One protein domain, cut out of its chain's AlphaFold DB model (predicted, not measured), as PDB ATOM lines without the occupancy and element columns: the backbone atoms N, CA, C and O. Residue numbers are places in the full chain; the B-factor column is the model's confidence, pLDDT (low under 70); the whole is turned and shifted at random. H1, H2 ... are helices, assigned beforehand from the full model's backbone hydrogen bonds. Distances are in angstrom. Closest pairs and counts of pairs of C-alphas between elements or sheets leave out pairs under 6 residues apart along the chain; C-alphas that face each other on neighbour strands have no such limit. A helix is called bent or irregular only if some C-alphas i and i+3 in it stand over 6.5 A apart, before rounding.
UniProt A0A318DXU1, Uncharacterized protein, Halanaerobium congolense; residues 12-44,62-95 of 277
ATOM      1  N   GLY A  12     156.706 161.057 165.198       87.50
ATOM      2  CA  GLY A  12     157.828 161.427 166.062       87.50
ATOM      3  C   GLY A  12     158.252 162.886 165.885       87.50
ATOM      4  O   GLY A  12     158.450 163.585 166.876       87.50
ATOM      5  N   ASP A  13     158.310 163.369 164.640       86.12
ATOM      6  CA  ASP A  13     158.660 164.765 164.347       86.12
ATOM      7  C   ASP A  13     157.604 165.733 164.892       86.12
ATOM      8  O   ASP A  13     157.941 166.765 165.470       86.12
ATOM      9  N   LEU A  14     156.320 165.377 164.756       85.81
ATOM     10  CA  LEU A  14     155.208 166.152 165.316       85.81
ATOM     11  C   LEU A  14     155.264 166.195 166.845       85.81
ATOM     12  O   LEU A  14     155.047 167.251 167.439       85.81
ATOM     13  N   TYR A  15     155.571 165.065 167.484       89.88
ATOM     14  CA  TYR A  15     155.694 164.990 168.936       89.88
ATOM     15  C   TYR A  15     156.841 165.861 169.460       89.88
ATOM     16  O   TYR A  15     156.635 166.653 170.381       89.88
ATOM     17  N   GLU A  16     158.035 165.760 168.869       91.56
ATOM     18  CA  GLU A  16     159.171 166.583 169.298       91.56
ATOM     19  C   GLU A  16     158.939 168.069 169.002       91.56
ATOM     20  O   GLU A  16     159.271 168.907 169.839       91.56
ATOM     21  N   GLN A  17     158.281 168.409 167.890       90.19
ATOM     22  CA  GLN A  17     157.878 169.787 167.605       90.19
ATOM     23  C   GLN A  17     156.879 170.324 168.641       90.19
ATOM     24  O   GLN A  17     157.067 171.418 169.172       90.19
ATOM     25  N   ALA A  18     155.840 169.558 168.978       90.56
ATOM     26  CA  ALA A  18     154.869 169.959 169.993       90.56
ATOM     27  C   ALA A  18     155.524 170.115 171.375       90.56
ATOM     28  O   ALA A  18     155.194 171.034 172.126       90.56
ATOM     29  N   LYS A  19     156.480 169.244 171.707       91.44
ATOM     30  CA  LYS A  19     157.254 169.296 172.952       91.44
ATOM     31  C   LYS A  19     158.193 170.502 173.005       91.44
ATOM     32  O   LYS A  19     158.304 171.129 174.061       91.44
ATOM     33  N   ASP A  20     158.829 170.844 171.887       93.00
ATOM     34  CA  ASP A  20     159.619 172.067 171.751       93.00
ATOM     35  C   ASP A  20     158.743 173.306 171.958       93.00
ATOM     36  O   ASP A  20     159.042 174.119 172.834       93.00
ATOM     37  N   TRP A  21     157.596 173.396 171.273       94.00
ATOM     38  CA  TRP A  21     156.643 174.492 171.471       94.00
ATOM     39  C   TRP A  21     156.146 174.568 172.918       94.00
ATOM     40  O   TRP A  21     156.193 175.629 173.532       94.00
ATOM     41  N   ALA A  22     155.765 173.453 173.543       89.94
ATOM     42  CA  ALA A  22     155.314 173.460 174.937       89.94
ATOM     43  C   ALA A  22     156.356 174.067 175.901       89.94
ATOM     44  O   ALA A  22     156.004 174.723 176.890       89.94
ATOM     45  N   LYS A  23     157.648 173.872 175.615       90.44
ATOM     46  CA  LYS A  23     158.744 174.394 176.433       90.44
ATOM     47  C   LYS A  23     159.089 175.841 176.073       90.44
ATOM     48  O   LYS A  23     159.107 176.696 176.967       90.44
ATOM     49  N   ASN A  24     159.329 176.090 174.790       92.81
ATOM     50  CA  ASN A  24     160.007 177.272 174.268       92.81
ATOM     51  C   ASN A  24     159.057 178.271 173.582       92.81
ATOM     52  O   ASN A  24     159.352 179.461 173.577       92.81
ATOM     53  N   ASP A  25     157.903 177.822 173.080       92.94
ATOM     54  CA  ASP A  25     156.913 178.644 172.367       92.94
ATOM     55  C   ASP A  25     155.470 178.264 172.757       92.94
ATOM     56  O   ASP A  25     154.700 177.645 172.014       92.94
ATOM     57  N   LYS A  26     155.111 178.609 173.999       90.75
ATOM     58  CA  LYS A  26     153.783 178.323 174.561       90.75
ATOM     59  C   LYS A  26     152.639 178.912 173.722       90.75
ATOM     60  O   LYS A  26     151.638 178.212 173.592       90.75
ATOM     61  N   PRO A  27     152.733 180.136 173.159       90.75
ATOM     62  CA  PRO A  27     151.715 180.647 172.242       90.75
ATOM     63  C   PRO A  27     151.460 179.713 171.056       90.75
ATOM     64  O   PRO A  27     150.310 179.339 170.824       90.75
ATOM     65  N   GLN A  28     152.514 179.263 170.367       90.31
ATOM     66  CA  GLN A  28     152.377 178.353 169.227       90.31
ATOM     67  C   GLN A  28     151.806 176.987 169.641       90.31
ATOM     68  O   GLN A  28     150.975 176.413 168.933       90.31
ATOM     69  N   PHE A  29     152.196 176.480 170.815       92.81
ATOM     70  CA  PHE A  29     151.630 175.252 171.375       92.81
ATOM     71  C   PHE A  29     150.128 175.379 171.665       92.81
ATOM     72  O   PHE A  29     149.356 174.480 171.335       92.81
ATOM     73  N   LEU A  30     149.699 176.492 172.267       90.81
ATOM     74  CA  LEU A  30     148.286 176.744 172.562       90.81
ATOM     75  C   LEU A  30     147.456 176.899 171.285       90.81
ATOM     76  O   LEU A  30     146.345 176.377 171.238       90.81
ATOM     77  N   GLU A  31     147.993 177.545 170.249       90.19
ATOM     78  CA  GLU A  31     147.325 177.666 168.946       90.19
ATOM     79  C   GLU A  31     147.109 176.293 168.296       90.19
ATOM     80  O   GLU A  31     146.013 175.977 167.834       90.19
ATOM     81  N   MET A  32     148.127 175.429 168.337       91.06
ATOM     82  CA  MET A  32     148.011 174.045 167.878       91.06
ATOM     83  C   MET A  32     146.929 173.283 168.657       91.06
ATOM     84  O   MET A  32     146.108 172.601 168.043       91.06
ATOM     85  N   LEU A  33     146.905 173.389 169.991       90.94
ATOM     86  CA  LEU A  33     145.846 172.761 170.785       90.94
ATOM     87  C   LEU A  33     144.471 173.306 170.387       90.94
ATOM     88  O   LEU A  33     143.561 172.523 170.157       90.94
ATOM     89  N   ASN A  34     144.319 174.618 170.240       87.56
ATOM     90  CA  ASN A  34     143.048 175.224 169.847       87.56
ATOM     91  C   ASN A  34     142.559 174.736 168.470       87.56
ATOM     92  O   ASN A  34     141.365 174.540 168.270       87.56
ATOM     93  N   GLN A  35     143.480 174.510 167.530       90.00
ATOM     94  CA  GLN A  35     143.142 174.072 166.178       90.00
ATOM     95  C   GLN A  35     142.813 172.571 166.084       90.00
ATOM     96  O   GLN A  35     141.968 172.189 165.272       90.00
ATOM     97  N   TYR A  36     143.489 171.721 166.860       88.75
ATOM     98  CA  TYR A  36     143.456 170.266 166.654       88.75
ATOM     99  C   TYR A  36     142.949 169.454 167.851       88.75
ATOM    100  O   TYR A  36     142.632 168.275 167.689       88.75
ATOM    101  N   LEU A  37     142.863 170.031 169.051       88.50
ATOM    102  CA  LEU A  37     142.393 169.321 170.240       88.50
ATOM    103  C   LEU A  37     140.867 169.405 170.351       88.50
ATOM    104  O   LEU A  37     140.322 170.390 170.847       88.50
ATOM    105  N   ASN A  38     140.173 168.326 169.986       90.25
ATOM    106  CA  ASN A  38     138.754 168.174 170.300       90.25
ATOM    107  C   ASN A  38     138.563 167.370 171.593       90.25
ATOM    108  O   ASN A  38     138.545 166.142 171.570       90.25
ATOM    109  N   LEU A  39     138.379 168.055 172.727       87.75
ATOM    110  CA  LEU A  39     138.201 167.403 174.032       87.75
ATOM    111  C   LEU A  39     137.012 166.437 174.087       87.75
ATOM    112  O   LEU A  39     137.077 165.463 174.832       87.75
ATOM    113  N   SER A  40     135.961 166.672 173.299       87.19
ATOM    114  CA  SER A  40     134.764 165.822 173.320       87.19
ATOM    115  C   SER A  40     135.008 164.401 172.808       87.19
ATOM    116  O   SER A  40     134.297 163.477 173.194       87.19
ATOM    117  N   GLU A  41     136.052 164.201 172.004       89.88
ATOM    118  CA  GLU A  41     136.412 162.892 171.450       89.88
ATOM    119  C   GLU A  41     137.245 162.041 172.421       89.88
ATOM    120  O   GLU A  41     137.324 160.825 172.264       89.88
ATOM    121  N   PHE A  42     137.852 162.651 173.445       87.25
ATOM    122  CA  PHE A  42     138.747 161.944 174.368       87.25
ATOM    123  C   PHE A  42     138.019 161.196 175.486       87.25
ATOM    124  O   PHE A  42     138.587 160.263 176.058       87.25
ATOM    125  N   PHE A  43     136.793 161.600 175.837       87.69
ATOM    126  CA  PHE A  43     136.105 161.083 177.021       87.69
ATOM    127  C   PHE A  43     134.845 160.291 176.657       87.69
ATOM    128  O   PHE A  43     134.005 160.776 175.900       87.69
ATOM    129  N   PRO A  44     134.654 159.088 177.230       91.00
ATOM    130  CA  PRO A  44     133.449 158.304 177.001       91.00
ATOM    131  C   PRO A  44     132.228 158.948 177.666       91.00
ATOM    132  O   PRO A  44     132.335 159.671 178.660       91.00
ATOM    133  N   SER A  62     130.924 173.825 181.669       86.75
ATOM    134  CA  SER A  62     130.995 172.546 180.972       86.75
ATOM    135  C   SER A  62     132.254 171.774 181.372       86.75
ATOM    136  O   SER A  62     133.245 172.348 181.847       86.75
ATOM    137  N   LEU A  63     132.217 170.457 181.168       88.44
ATOM    138  CA  LEU A  63     133.373 169.593 181.378       88.44
ATOM    139  C   LEU A  63     134.569 170.069 180.541       88.44
ATOM    140  O   LEU A  63     135.676 170.206 181.058       88.44
ATOM    141  N   GLU A  64     134.328 170.374 179.271       89.00
ATOM    142  CA  GLU A  64     135.321 170.834 178.308       89.00
ATOM    143  C   GLU A  64     135.965 172.139 178.769       89.00
ATOM    144  O   GLU A  64     137.187 172.236 178.791       89.00
ATOM    145  N   SER A  65     135.174 173.120 179.221       85.62
ATOM    146  CA  SER A  65     135.723 174.375 179.742       85.62
ATOM    147  C   SER A  65     136.608 174.150 180.970       85.62
ATOM    148  O   SER A  65     137.658 174.784 181.089       85.62
ATOM    149  N   MET A  66     136.226 173.236 181.870       87.75
ATOM    150  CA  MET A  66     137.063 172.888 183.024       87.75
ATOM    151  C   MET A  66     138.368 172.216 182.610       87.75
ATOM    152  O   MET A  66     139.433 172.587 183.103       87.75
ATOM    153  N   LEU A  67     138.307 171.254 181.694       90.12
ATOM    154  CA  LEU A  67     139.492 170.560 181.201       90.12
ATOM    155  C   LEU A  67     140.429 171.504 180.442       90.12
ATOM    156  O   LEU A  67     141.625 171.506 180.723       90.12
ATOM    157  N   SER A  68     139.899 172.367 179.574       89.50
ATOM    158  CA  SER A  68     140.672 173.415 178.899       89.50
ATOM    159  C   SER A  68     141.374 174.332 179.899       89.50
ATOM    160  O   SER A  68     142.560 174.616 179.742       89.50
ATOM    161  N   ALA A  69     140.684 174.748 180.968       87.50
ATOM    162  CA  ALA A  69     141.288 175.562 182.019       87.50
ATOM    163  C   ALA A  69     142.432 174.824 182.739       87.50
ATOM    164  O   ALA A  69     143.473 175.427 183.004       87.50
ATOM    165  N   PHE A  70     142.285 173.523 183.016       89.06
ATOM    166  CA  PHE A  70     143.356 172.711 183.605       89.06
ATOM    167  C   PHE A  70     144.544 172.519 182.662       89.06
ATOM    168  O   PHE A  70     145.688 172.632 183.105       89.06
ATOM    169  N   ILE A  71     144.298 172.258 181.377       90.19
ATOM    170  CA  ILE A  71     145.354 172.147 180.363       90.19
ATOM    171  C   ILE A  71     146.132 173.459 180.310       90.19
ATOM    172  O   ILE A  71     147.346 173.452 180.504       90.19
ATOM    173  N   LEU A  72     145.431 174.588 180.179       89.62
ATOM    174  CA  LEU A  72     146.050 175.910 180.170       89.62
ATOM    175  C   LEU A  72     146.858 176.169 181.449       89.62
ATOM    176  O   LEU A  72     148.002 176.621 181.377       89.62
ATOM    177  N   GLN A  73     146.298 175.840 182.617       91.06
ATOM    178  CA  GLN A  73     146.982 175.977 183.900       91.06
ATOM    179  C   GLN A  73     148.320 175.225 183.905       91.06
ATOM    180  O   GLN A  73     149.335 175.771 184.343       91.06
ATOM    181  N   LYS A  74     148.328 173.976 183.425       90.19
ATOM    182  CA  LYS A  74     149.526 173.132 183.386       90.19
ATOM    183  C   LYS A  74     150.530 173.615 182.347       90.19
ATOM    184  O   LYS A  74     151.707 173.729 182.679       90.19
ATOM    185  N   THR A  75     150.078 173.965 181.147       89.50
ATOM    186  CA  THR A  75     150.930 174.493 180.070       89.50
ATOM    187  C   THR A  75     151.633 175.788 180.476       89.50
ATOM    188  O   THR A  75     152.817 175.969 180.194       89.50
ATOM    189  N   LEU A  76     150.935 176.681 181.181       88.88
ATOM    190  CA  LEU A  76     151.499 177.947 181.655       88.88
ATOM    191  C   LEU A  76     152.275 177.818 182.978       88.88
ATOM    192  O   LEU A  76     152.820 178.810 183.456       88.88
ATOM    193  N   GLY A  77     152.342 176.626 183.580       90.00
ATOM    194  CA  GLY A  77     153.030 176.412 184.856       90.00
ATOM    195  C   GLY A  77     152.381 177.146 186.036       90.00
ATOM    196  O   GLY A  77     153.063 177.494 186.996       90.00
ATOM    197  N   ILE A  78     151.070 177.403 185.977       91.88
ATOM    198  CA  ILE A  78     150.341 178.160 186.998       91.88
ATOM    199  C   ILE A  78     150.026 177.234 188.190       91.88
ATOM    200  O   ILE A  78     149.227 176.303 188.062       91.88
ATOM    201  N   PRO A  79     150.588 177.469 189.390       91.25
ATOM    202  CA  PRO A  79     150.518 176.509 190.493       91.25
ATOM    203  C   PRO A  79     149.121 176.333 191.100       91.25
ATOM    204  O   PRO A  79     148.829 175.277 191.654       91.25
ATOM    205  N   THR A  80     148.240 177.337 191.019       90.50
ATOM    206  CA  THR A  80     146.928 177.300 191.688       90.50
ATOM    207  C   THR A  80     145.800 177.822 190.805       90.50
ATOM    208  O   THR A  80     145.997 178.720 189.986       90.50
ATOM    209  N   LEU A  81     144.587 177.304 191.026       83.38
ATOM    210  CA  LEU A  81     143.378 177.770 190.339       83.38
ATOM    211  C   LEU A  81     143.080 179.245 190.657       83.38
ATOM    212  O   LEU A  81     142.671 180.000 189.783       83.38
ATOM    213  N   VAL A  82     143.346 179.679 191.894       86.62
ATOM    214  CA  VAL A  82     143.193 181.086 192.301       86.62
ATOM    215  C   VAL A  82     144.092 181.995 191.464       86.62
ATOM    216  O   VAL A  82     143.659 183.069 191.051       86.62
ATOM    217  N   LEU A  83     145.332 181.576 191.191       88.88
ATOM    218  CA  LEU A  83     146.229 182.357 190.346       88.88
ATOM    219  C   LEU A  83     145.773 182.355 188.884       88.88
ATOM    220  O   LEU A  83     145.816 183.408 188.260       88.88
ATOM    221  N   LEU A  84     145.271 181.228 188.367       87.06
ATOM    222  CA  LEU A  84     144.695 181.165 187.020       87.06
ATOM    223  C   LEU A  84     143.569 182.196 186.860       87.06
ATOM    224  O   LEU A  84     143.603 183.007 185.940       87.06
ATOM    225  N   VAL A  85     142.627 182.232 187.806       83.00
ATOM    226  CA  VAL A  85     141.522 183.206 187.808       83.00
ATOM    227  C   VAL A  85     142.043 184.649 187.849       83.00
ATOM    228  O   VAL A  85     141.535 185.504 187.126       83.00
ATOM    229  N   LYS A  86     143.084 184.933 188.642       85.00
ATOM    230  CA  LYS A  86     143.712 186.266 188.681       85.00
ATOM    231  C   LYS A  86     144.371 186.645 187.356       85.00
ATOM    232  O   LYS A  86     144.240 187.794 186.944       85.00
ATOM    233  N   VAL A  87     145.051 185.709 186.694       85.56
ATOM    234  CA  VAL A  87     145.661 185.931 185.372       85.56
ATOM    235  C   VAL A  87     144.583 186.239 184.335       85.56
ATOM    236  O   VAL A  87     144.726 187.208 183.600       85.56
ATOM    237  N   TYR A  88     143.474 185.496 184.330       79.69
ATOM    238  CA  TYR A  88     142.327 185.797 183.468       79.69
ATOM    239  C   TYR A  88     141.751 187.192 183.727       79.69
ATOM    240  O   TYR A  88     141.530 187.955 182.788       79.69
ATOM    241  N   ALA A  89     141.551 187.558 184.996       78.56
ATOM    242  CA  ALA A  89     141.061 188.886 185.358       78.56
ATOM    243  C   ALA A  89     142.038 190.000 184.940       78.56
ATOM    244  O   ALA A  89     141.612 191.064 184.497       78.56
ATOM    245  N   PHE A  90     143.347 189.762 185.060       83.69
ATOM    246  CA  PHE A  90     144.376 190.703 184.622       83.69
ATOM    247  C   PHE A  90     144.416 190.845 183.098       83.69
ATOM    248  O   PHE A  90     144.473 191.966 182.599       83.69
ATOM    249  N   ALA A  91     144.339 189.733 182.362       82.88
ATOM    250  CA  ALA A  91     144.288 189.739 180.904       82.88
ATOM    251  C   ALA A  91     143.093 190.554 180.404       82.88
ATOM    252  O   ALA A  91     143.267 191.407 179.541       82.88
ATOM    253  N   TYR A  92     141.916 190.375 181.015       79.25
ATOM    254  CA  TYR A  92     140.745 191.189 180.696       79.25
ATOM    255  C   TYR A  92     141.004 192.684 180.896       79.25
ATOM    256  O   TYR A  92     140.748 193.465 179.990       79.25
ATOM    257  N   LYS A  93     141.546 193.068 182.061       80.38
ATOM    258  CA  LYS A  93     141.867 194.468 182.395       80.38
ATOM    259  C   LYS A  93     142.972 195.073 181.525       80.38
ATOM    260  O   LYS A  93     143.147 196.283 181.528       80.38
ATOM    261  N   SER A  94     143.766 194.238 180.860       84.81
ATOM    262  CA  SER A  94     144.860 194.683 179.991       84.81
ATOM    263  C   SER A  94     144.413 194.895 178.546       84.81
ATOM    264  O   SER A  94     145.136 195.519 177.773       84.81
ATOM    265  N   MET A  95     143.260 194.348 178.154       84.06
ATOM    266  CA  MET A  95     142.690 194.603 176.836       84.06
ATOM    267  C   MET A  95     142.156 196.044 176.779       84.06
ATOM    268  O   MET A  95     141.642 196.535 177.780       84.06
TER     269      MET A  95
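Overview. This is residues 12 to 44 and 62 to 95 of the 277 residues of an uncharacterized protein of Halanaerobium congolense (UniProt A0A318DXU1). Four helices follow one another as a loose, open set with few contacts: H1 and H2 make a V with its corner at their tight link, H3 runs beside H2 at a small distance and the opposite way, and H4 sets off about perpendicular to H3, with residues 88 to 95 sticking out free of the rest. The end of H3 comes near the corner of H1 and H2, while residues 37 to 44 run on from H2 to the cut. The printed part has 67 residues with four named helices, in the order H1, H2, H3, H4, and no named strand; its class is all helix. It is only just loose, close to compact, with a radius of gyration of the C-alphas of 13.4 A and spans of 39 by 33 by 23 A.

Along the chain. H1 is residues 12 to 24, 18.0 A from first to last C-alpha, and begins with C-alpha 12 at (157.828, 161.427, 166.062). After Asp 25 comes H2, residues 26 to 36, 15.3 A long. Beyond the cut, H3 is residues 63 to 75, 18.3 A long, and begins with C-alpha 63 at (133.373, 169.593, 181.378). H4, residues 81 to 94, is the longest helix at 14 residues and 19.9 A; C-alpha 94 is at (144.860, 194.683, 179.991). No helix is bent or irregular.

Arrangement. H1 touches H2 with residues 18 to 22 alone; the closest C-alphas are those of Trp 21 and Phe 29, 5.1 A apart. Their lines stand at a steep tilt of 45 degrees, opposite ways. H3 is close to H1 but not clearly touching, the closest C-alphas being those of Ala 22 and Thr 75 at 6.8 A; their lines are only just about perpendicular, at 73 degrees. H2 and H3 are close but not clearly touching, with the C-alphas of Lys 26 and Thr 75 closest at 7.3 A. They run opposite ways at a shallow tilt of 28 degrees. H3 and H4 are also close but not clearly touching, about perpendicular at 87 degrees; the C-alphas of Gln 73 and Leu 84 are the closest, at 6.5 A. H4 is apart from H1 and from H2. Every O i to N i+4 pair is within hydrogen-bond range in H1, H2, H3 and H4.

Size, cuts and confidence. The two C-alphas farthest apart are those of Gly 12 and Lys 93, 40.2 A. Residues 45 to 61 are not printed, and C-alphas 44 and 62 are 15.0 A apart across this cut. The links H1 to H2 and H3 to H4 are tight; the link H2 to H3 is across the cut. Residues 88 to 95, of which 88 to 94 belong to H4, stand free. The mean pLDDT of the printed part is 88.3, and no printed residue is under 70.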